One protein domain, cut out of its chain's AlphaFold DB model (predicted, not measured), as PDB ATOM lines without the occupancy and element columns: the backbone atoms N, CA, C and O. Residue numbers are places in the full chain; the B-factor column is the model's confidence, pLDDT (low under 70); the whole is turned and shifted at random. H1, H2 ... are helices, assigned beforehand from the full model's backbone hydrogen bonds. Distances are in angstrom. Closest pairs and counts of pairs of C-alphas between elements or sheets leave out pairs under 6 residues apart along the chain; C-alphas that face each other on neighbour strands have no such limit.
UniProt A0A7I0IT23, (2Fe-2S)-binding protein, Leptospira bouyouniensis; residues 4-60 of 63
ATOM      1  N   CYS A   4     -22.637  40.750   0.890       90.81
ATOM      2  CA  CYS A   4     -22.546  41.569   2.093       90.81
ATOM      3  C   CYS A   4     -23.839  41.397   2.893       90.81
ATOM      4  O   CYS A   4     -24.902  41.840   2.464       90.81
ATOM      5  N   HIS A   5     -23.760  40.754   4.059       89.56
ATOM      6  CA  HIS A   5     -24.952  40.426   4.846       89.56
ATOM      7  C   HIS A   5     -25.703  41.672   5.338       89.56
ATOM      8  O   HIS A   5     -26.917  41.726   5.214       89.56
ATOM      9  N   CYS A   6     -24.987  42.691   5.824       90.00
ATOM     10  CA  CYS A   6     -25.597  43.887   6.418       90.00
ATOM     11  C   CYS A   6     -26.303  44.793   5.399       90.00
ATOM     12  O   CYS A   6     -27.262  45.467   5.745       90.00
ATOM     13  N   ALA A   7     -25.811  44.818   4.159       89.31
ATOM     14  CA  ALA A   7     -26.375  45.616   3.069       89.31
ATOM     15  C   ALA A   7     -27.312  44.800   2.163       89.31
ATOM     16  O   ALA A   7     -27.946  45.346   1.272       89.31
ATOM     17  N   GLU A   8     -27.350  43.478   2.351       92.44
ATOM     18  CA  GLU A   8     -28.032  42.520   1.477       92.44
ATOM     19  C   GLU A   8     -27.644  42.602  -0.014       92.44
ATOM     20  O   GLU A   8     -28.405  42.188  -0.885       92.44
ATOM     21  N   VAL A   9     -26.424  43.060  -0.311       91.88
ATOM     22  CA  VAL A   9     -25.895  43.207  -1.677       91.88
ATOM     23  C   VAL A   9     -24.990  42.035  -2.048       91.88
ATOM     24  O   VAL A   9     -24.060  41.704  -1.311       91.88
ATOM     25  N   PHE A  10     -25.223  41.424  -3.209       95.12
ATOM     26  CA  PHE A  10     -24.381  40.349  -3.741       95.12
ATOM     27  C   PHE A  10     -23.072  40.879  -4.327       95.12
ATOM     28  O   PHE A  10     -23.049  41.924  -4.980       95.12
ATOM     29  N   PHE A  11     -21.988  40.120  -4.157       94.62
ATOM     30  CA  PHE A  11     -20.677  40.505  -4.693       94.62
ATOM     31  C   PHE A  11     -20.680  40.570  -6.225       94.62
ATOM     32  O   PHE A  11     -20.087  41.475  -6.799       94.62
ATOM     33  N   GLU A  12     -21.413  39.673  -6.884       93.94
ATOM     34  CA  GLU A  12     -21.591  39.682  -8.343       93.94
ATOM     35  C   GLU A  12     -22.258  40.968  -8.845       93.94
ATOM     36  O   GLU A  12     -21.898  41.481  -9.900       93.94
ATOM     37  N   THR A  13     -23.202  41.533  -8.086       94.94
ATOM     38  CA  THR A  13     -23.837  42.802  -8.466       94.94
ATOM     39  C   THR A  13     -22.824  43.945  -8.430       94.94
ATOM     40  O   THR A  13     -22.773  44.738  -9.366       94.94
ATOM     41  N   ILE A  14     -21.975  43.991  -7.397       94.19
ATOM     42  CA  ILE A  14     -20.891  44.980  -7.283       94.19
ATOM     43  C   ILE A  14     -19.890  44.789  -8.429       94.19
ATOM     44  O   ILE A  14     -19.542  45.755  -9.104       94.19
ATOM     45  N   LEU A  15     -19.483  43.545  -8.702       94.81
ATOM     46  CA  LEU A  15     -18.584  43.188  -9.803       94.81
ATOM     47  C   LEU A  15     -19.109  43.673 -11.160       94.81
ATOM     48  O   LEU A  15     -18.349  44.252 -11.932       94.81
ATOM     49  N   ASN A  16     -20.393  43.454 -11.450       94.69
ATOM     50  CA  ASN A  16     -20.998  43.869 -12.716       94.69
ATOM     51  C   ASN A  16     -20.949  45.390 -12.884       94.69
ATOM     52  O   ASN A  16     -20.497  45.875 -13.917       94.69
ATOM     53  N   VAL A  17     -21.311  46.145 -11.844       95.00
ATOM     54  CA  VAL A  17     -21.254  47.613 -11.891       95.00
ATOM     55  C   VAL A  17     -19.811  48.111 -12.004       95.00
ATOM     56  O   VAL A  17     -19.550  49.056 -12.749       95.00
ATOM     57  N   VAL A  18     -18.852  47.479 -11.320       94.38
ATOM     58  CA  VAL A  18     -17.417  47.792 -11.462       94.38
ATOM     59  C   VAL A  18     -16.958  47.574 -12.907       94.38
ATOM     60  O   VAL A  18     -16.308  48.454 -13.466       94.38
ATOM     61  N   LYS A  19     -17.348  46.460 -13.540       92.31
ATOM     62  CA  LYS A  19     -17.014  46.152 -14.943       92.31
ATOM     63  C   LYS A  19     -17.632  47.147 -15.927       92.31
ATOM     64  O   LYS A  19     -16.959  47.569 -16.861       92.31
ATOM     65  N   GLU A  20     -18.889  47.531 -15.722       93.62
ATOM     66  CA  GLU A  20     -19.606  48.452 -16.614       93.62
ATOM     67  C   GLU A  20     -19.135  49.902 -16.471       93.62
ATOM     68  O   GLU A  20     -19.032  50.627 -17.460       93.62
ATOM     69  N   SER A  21     -18.855  50.337 -15.241       92.06
ATOM     70  CA  SER A  21     -18.520  51.735 -14.944       92.06
ATOM     71  C   SER A  21     -17.017  52.014 -14.889       92.06
ATOM     72  O   SER A  21     -16.623  53.178 -14.905       92.06
ATOM     73  N   ASN A  22     -16.179  50.973 -14.833       90.62
ATOM     74  CA  ASN A  22     -14.730  51.063 -14.633       90.62
ATOM     75  C   ASN A  22     -14.345  51.924 -13.411       90.62
ATOM     76  O   ASN A  22     -13.370  52.679 -13.433       90.62
ATOM     77  N   ARG A  23     -15.159  51.846 -12.350       91.75
ATOM     78  CA  ARG A  23     -14.982  52.601 -11.104       91.75
ATOM     79  C   ARG A  23     -14.337  51.749 -10.011       91.75
ATOM     80  O   ARG A  23     -14.458  50.523 -10.042       91.75
ATOM     81  N   PRO A  24     -13.688  52.373  -9.012       93.00
ATOM     82  CA  PRO A  24     -13.097  51.651  -7.892       93.00
ATOM     83  C   PRO A  24     -14.121  50.797  -7.130       93.00
ATOM     84  O   PRO A  24     -15.215  51.256  -6.803       93.00
ATOM     85  N   ILE A  25     -13.724  49.576  -6.763       92.88
ATOM     86  CA  ILE A  25     -14.588  48.581  -6.100       92.88
ATOM     87  C   ILE A  25     -15.245  49.143  -4.836       92.88
ATOM     88  O   ILE A  25     -16.451  49.012  -4.640       92.88
ATOM     89  N   LEU A  26     -14.454  49.794  -3.979       92.44
ATOM     90  CA  LEU A  26     -14.937  50.351  -2.714       92.44
ATOM     91  C   LEU A  26     -15.902  51.525  -2.903       92.44
ATOM     92  O   LEU A  26     -16.763  51.730  -2.052       92.44
ATOM     93  N   GLU A  27     -15.768  52.289  -3.986       94.00
ATOM     94  CA  GLU A  27     -16.687  53.385  -4.304       94.00
ATOM     95  C   GLU A  27     -18.053  52.822  -4.698       94.00
ATOM     96  O   GLU A  27     -19.063  53.167  -4.087       94.00
ATOM     97  N   VAL A  28     -18.062  51.861  -5.626       94.31
ATOM     98  CA  VAL A  28     -19.281  51.165  -6.060       94.31
ATOM     99  C   VAL A  28     -19.956  50.448  -4.890       94.31
ATOM    100  O   VAL A  28     -21.163  50.577  -4.701       94.31
ATOM    101  N   ALA A  29     -19.190  49.729  -4.064       92.19
ATOM    102  CA  ALA A  29     -19.734  49.038  -2.899       92.19
ATOM    103  C   ALA A  29     -20.441  50.010  -1.940       92.19
ATOM    104  O   ALA A  29     -21.570  49.739  -1.527       92.19
ATOM    105  N   ARG A  30     -19.819  51.162  -1.645       92.31
ATOM    106  CA  ARG A  30     -20.387  52.196  -0.764       92.31
ATOM    107  C   ARG A  30     -21.662  52.813  -1.316       92.31
ATOM    108  O   ARG A  30     -22.618  52.963  -0.564       92.31
ATOM    109  N   GLU A  31     -21.711  53.120  -2.610       92.69
ATOM    110  CA  GLU A  31     -22.937  53.621  -3.253       92.69
ATOM    111  C   GLU A  31     -24.101  52.632  -3.135       92.69
ATOM    112  O   GLU A  31     -25.258  53.029  -3.022       92.69
ATOM    113  N   MET A  32     -23.789  51.336  -3.116       90.19
ATOM    114  CA  MET A  32     -24.761  50.263  -2.929       90.19
ATOM    115  C   MET A  32     -25.064  49.972  -1.447       90.19
ATOM    116  O   MET A  32     -25.800  49.037  -1.145       90.19
ATOM    117  N   GLY A  33     -24.494  50.732  -0.505       88.31
ATOM    118  CA  GLY A  33     -24.658  50.536   0.942       88.31
ATOM    119  C   GLY A  33     -23.814  49.396   1.534       88.31
ATOM    120  O   GLY A  33     -23.796  49.204   2.758       88.31
ATOM    121  N   ALA A  34     -23.083  48.658   0.694       85.38
ATOM    122  CA  ALA A  34     -22.050  47.716   1.110       85.38
ATOM    123  C   ALA A  34     -20.800  48.475   1.591       85.38
ATOM    124  O   ALA A  34     -20.552  49.607   1.195       85.38
ATOM    125  N   ALA A  35     -20.007  47.883   2.486       80.44
ATOM    126  CA  ALA A  35     -18.823  48.508   3.097       80.44
ATOM    127  C   ALA A  35     -19.060  49.763   3.976       80.44
ATOM    128  O   ALA A  35     -18.142  50.136   4.703       80.44
ATOM    129  N   ASP A  36     -20.246  50.381   3.950       80.31
ATOM    130  CA  ASP A  36     -20.617  51.518   4.813       80.31
ATOM    131  C   ASP A  36     -21.465  51.065   6.017       80.31
ATOM    132  O   ASP A  36     -21.151  51.374   7.164       80.31
ATOM    133  N   THR A  37     -22.472  50.210   5.778       76.06
ATOM    134  CA  THR A  37     -23.332  49.642   6.840       76.06
ATOM    135  C   THR A  37     -22.553  48.714   7.777       76.06
ATOM    136  O   THR A  37     -22.747  48.709   8.991       76.06
ATOM    137  N   CYS A  38     -21.669  47.892   7.207       81.06
ATOM    138  CA  CYS A  38     -20.674  47.131   7.947       81.06
ATOM    139  C   CYS A  38     -19.480  46.822   7.044       81.06
ATOM    140  O   CYS A  38     -19.624  46.596   5.841       81.06
ATOM    141  N   THR A  39     -18.291  46.780   7.636       87.56
ATOM    142  CA  THR A  39     -17.033  46.557   6.913       87.56
ATOM    143  C   THR A  39     -16.613  45.088   6.884       87.56
ATOM    144  O   THR A  39     -15.621  44.745   6.251       87.56
ATOM    145  N   ALA A  40     -17.380  44.198   7.524       90.69
ATOM    146  CA  ALA A  40     -17.038  42.782   7.665       90.69
ATOM    147  C   ALA A  40     -16.914  42.047   6.320       90.69
ATOM    148  O   ALA A  40     -16.074  41.168   6.188       90.69
ATOM    149  N   CYS A  41     -17.716  42.422   5.317       91.19
ATOM    150  CA  CYS A  41     -17.659  41.804   3.992       91.19
ATOM    151  C   CYS A  41     -16.547  42.361   3.091       91.19
ATOM    152  O   CYS A  41     -16.308  41.789   2.036       91.19
ATOM    153  N   VAL A  42     -15.885  43.463   3.465       91.56
ATOM    154  CA  VAL A  42     -14.892  44.147   2.620       91.56
ATOM    155  C   VAL A  42     -13.732  43.244   2.184       91.56
ATOM    156  O   VAL A  42     -13.479  43.215   0.982       91.56
ATOM    157  N   PRO A  43     -13.032  42.514   3.077       93.44
ATOM    158  CA  PRO A  43     -11.910  41.676   2.653       93.44
ATOM    159  C   PRO A  43     -12.347  40.575   1.679       93.44
ATOM    160  O   PRO A  43     -11.730  40.417   0.630       93.44
ATOM    161  N   ASP A  44     -13.450  39.881   1.974       92.12
ATOM    162  CA  ASP A  44     -13.970  38.806   1.120       92.12
ATOM    163  C   ASP A  44     -14.476  39.338  -0.229       92.12
ATOM    164  O   ASP A  44     -14.288  38.710  -1.268       92.12
ATOM    165  N   MET A  45     -15.115  40.511  -0.221       93.69
ATOM    166  CA  MET A  45     -15.613  41.188  -1.417       93.69
ATOM    167  C   MET A  45     -14.466  41.621  -2.327       93.69
ATOM    168  O   MET A  45     -14.543  41.400  -3.533       93.69
ATOM    169  N   LEU A  46     -13.420  42.236  -1.764       93.94
ATOM    170  CA  LEU A  46     -12.241  42.641  -2.525       93.94
ATOM    171  C   LEU A  46     -11.564  41.421  -3.143       93.94
ATOM    172  O   LEU A  46     -11.417  41.389  -4.358       93.94
ATOM    173  N   ALA A  47     -11.282  40.390  -2.343       93.06
ATOM    174  CA  ALA A  47     -10.644  39.171  -2.832       93.06
ATOM    175  C   ALA A  47     -11.454  38.498  -3.954       93.06
ATOM    176  O   ALA A  47     -10.888  38.104  -4.970       93.06
ATOM    177  N   PHE A  48     -12.781  38.406  -3.805       92.81
ATOM    178  CA  PHE A  48     -13.655  37.856  -4.843       92.81
ATOM    179  C   PHE A  48     -13.592  38.673  -6.139       92.81
ATOM    180  O   PHE A  48     -13.419  38.116  -7.218       92.81
ATOM    181  N   ILE A  49     -13.732  39.998  -6.046       92.19
ATOM    182  CA  ILE A  49     -13.774  40.863  -7.230       92.19
ATOM    183  C   ILE A  49     -12.406  40.921  -7.918       92.19
ATOM    184  O   ILE A  49     -12.349  40.849  -9.143       92.19
ATOM    185  N   GLU A  50     -11.317  41.011  -7.156       91.00
ATOM    186  CA  GLU A  50      -9.947  40.978  -7.680       91.00
ATOM    187  C   GLU A  50      -9.676  39.659  -8.407       91.00
ATOM    188  O   GLU A  50      -9.265  39.688  -9.565       91.00
ATOM    189  N   GLN A  51     -10.021  38.517  -7.802       91.38
ATOM    190  CA  GLN A  51      -9.875  37.204  -8.435       91.38
ATOM    191  C   GLN A  51     -10.665  37.100  -9.749       91.38
ATOM    192  O   GLN A  51     -10.164  36.552 -10.728       91.38
ATOM    193  N   GLU A  52     -11.893  37.616  -9.796       91.25
ATOM    194  CA  GLU A  52     -12.718  37.586 -11.008       91.25
ATOM    195  C   GLU A  52     -12.174  38.505 -12.113       91.25
ATOM    196  O   GLU A  52     -12.284  38.186 -13.299       91.25
ATOM    197  N   LEU A  53     -11.580  39.644 -11.751       86.56
ATOM    198  CA  LEU A  53     -10.945  40.559 -12.703       86.56
ATOM    199  C   LEU A  53      -9.618  39.989 -13.227       86.56
ATOM    200  O   LEU A  53      -9.380  39.997 -14.436       86.56
ATOM    201  N   GLU A  54      -8.783  39.431 -12.352       84.69
ATOM    202  CA  GLU A  54      -7.523  38.775 -12.722       84.69
ATOM    203  C   GLU A  54      -7.753  37.477 -13.507       84.69
ATOM    204  O   GLU A  54      -7.050  37.204 -14.482       84.69
ATOM    205  N   GLY A  55      -8.777  36.699 -13.152       71.56
ATOM    206  CA  GLY A  55      -9.177  35.491 -13.874       71.56
ATOM    207  C   GLY A  55      -9.579  35.775 -15.324       71.56
ATOM    208  O   GLY A  55      -9.299  34.972 -16.215       71.56
ATOM    209  N   GLN A  56     -10.152  36.952 -15.597       58.44
ATOM    210  CA  GLN A  56     -10.423  37.408 -16.965       58.44
ATOM    211  C   GLN A  56      -9.151  37.806 -17.728       58.44
ATOM    212  O   GLN A  56      -9.079  37.592 -18.939       58.44
ATOM    213  N   LEU A  57      -8.130  38.331 -17.045       52.91
ATOM    214  CA  LEU A  57      -6.815  38.596 -17.644       52.91
ATOM    215  C   LEU A  57      -6.057  37.292 -17.953       52.91
ATOM    216  O   LEU A  57      -5.445  37.181 -19.016       52.91
ATOM    217  N   ALA A  58      -6.142  36.287 -17.076       50.34
ATOM    218  CA  ALA A  58      -5.503  34.981 -17.258       50.34
ATOM    219  C   ALA A  58      -6.187  34.104 -18.328       50.34
ATOM    220  O   ALA A  58      -5.536  33.276 -18.960       50.34
ATOM    221  N   GLY A  59      -7.481  34.305 -18.590       45.22
ATOM    222  CA  GLY A  59      -8.209  33.626 -19.669       45.22
ATOM    223  C   GLY A  59      -7.878  34.122 -21.085       45.22
ATOM    224  O   GLY A  59      -8.355  33.535 -22.052       45.22
ATOM    225  N   ASN A  60      -7.071  35.182 -21.219       46.00
ATOM    226  CA  ASN A  60      -6.694  35.776 -22.508       46.00
ATOM    227  C   ASN A  60      -5.265  35.418 -22.961       46.00
ATOM    228  O   ASN A  60      -4.795  35.905 -23.993       46.00
TER     229      ASN A  60
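What this domain is: This is residues 4 to 60 of the 63 residues of the protein "(2Fe-2S)-binding protein" of Leptospira bouyouniensis (UniProt A0A7I0IT23). One long helix, H3, runs along the longest axis, and two shorter helices, H1 and H2, pack together at a large angle beside its first part. H1 crosses the earlier part of H3, while residues 54 to 60, at the far end, stick out alone. You are reading 57 printed residues with three named helices, H1, H2 and H3 in that order, and no named strand: the class is all helix. By its radius of gyration of the C-alphas, 11.0 A, the whole is compact, but its outline is elongated, spanning 36 by 20 by 14 A.

Where its parts are: Begin at Cys 4, whose C-alpha is at (-22.546, 41.569, 2.093). Find C-alpha 11 at (-20.677, 40.505, -4.693); from there H1, residues 11 to 21, runs 15.4 A. H2 follows at residues 25 to 31. H3, residues 42 to 58, runs 23.8 A and ends at C-alpha 58, (-5.503, 34.981, -17.258).

How they stand to each other: Look first at Ile 14 and Ala 29: their C-alphas, 6.1 A apart, are the closest where H1 and H2 touch. The lines of these helices are about perpendicular, at 81 degrees. H1 also touches H3, which meets it with residues 45 to 49 alone; the closest C-alphas are those of Leu 15 and Ile 49, 5.9 A apart. H1 and H3 run the same way at a steep tilt of 57 degrees. H2 and H3 are close but not clearly touching, with the C-alphas of Ile 25 and Leu 46 closest at 7.3 A. In H1, H2 and H3 every O i to N i+4 pair is within hydrogen-bond range.

The domain as a whole: The C-alphas of Thr 37 and Asn 60 are the two farthest apart, at 36.5 A. The printed part has no cut. The link from H1 to H2 is tight, and that from H2 to H3, of 10 residues, is short. Mean pLDDT of the printed part is 87.1; look for values under 70 at residues 56 to 60.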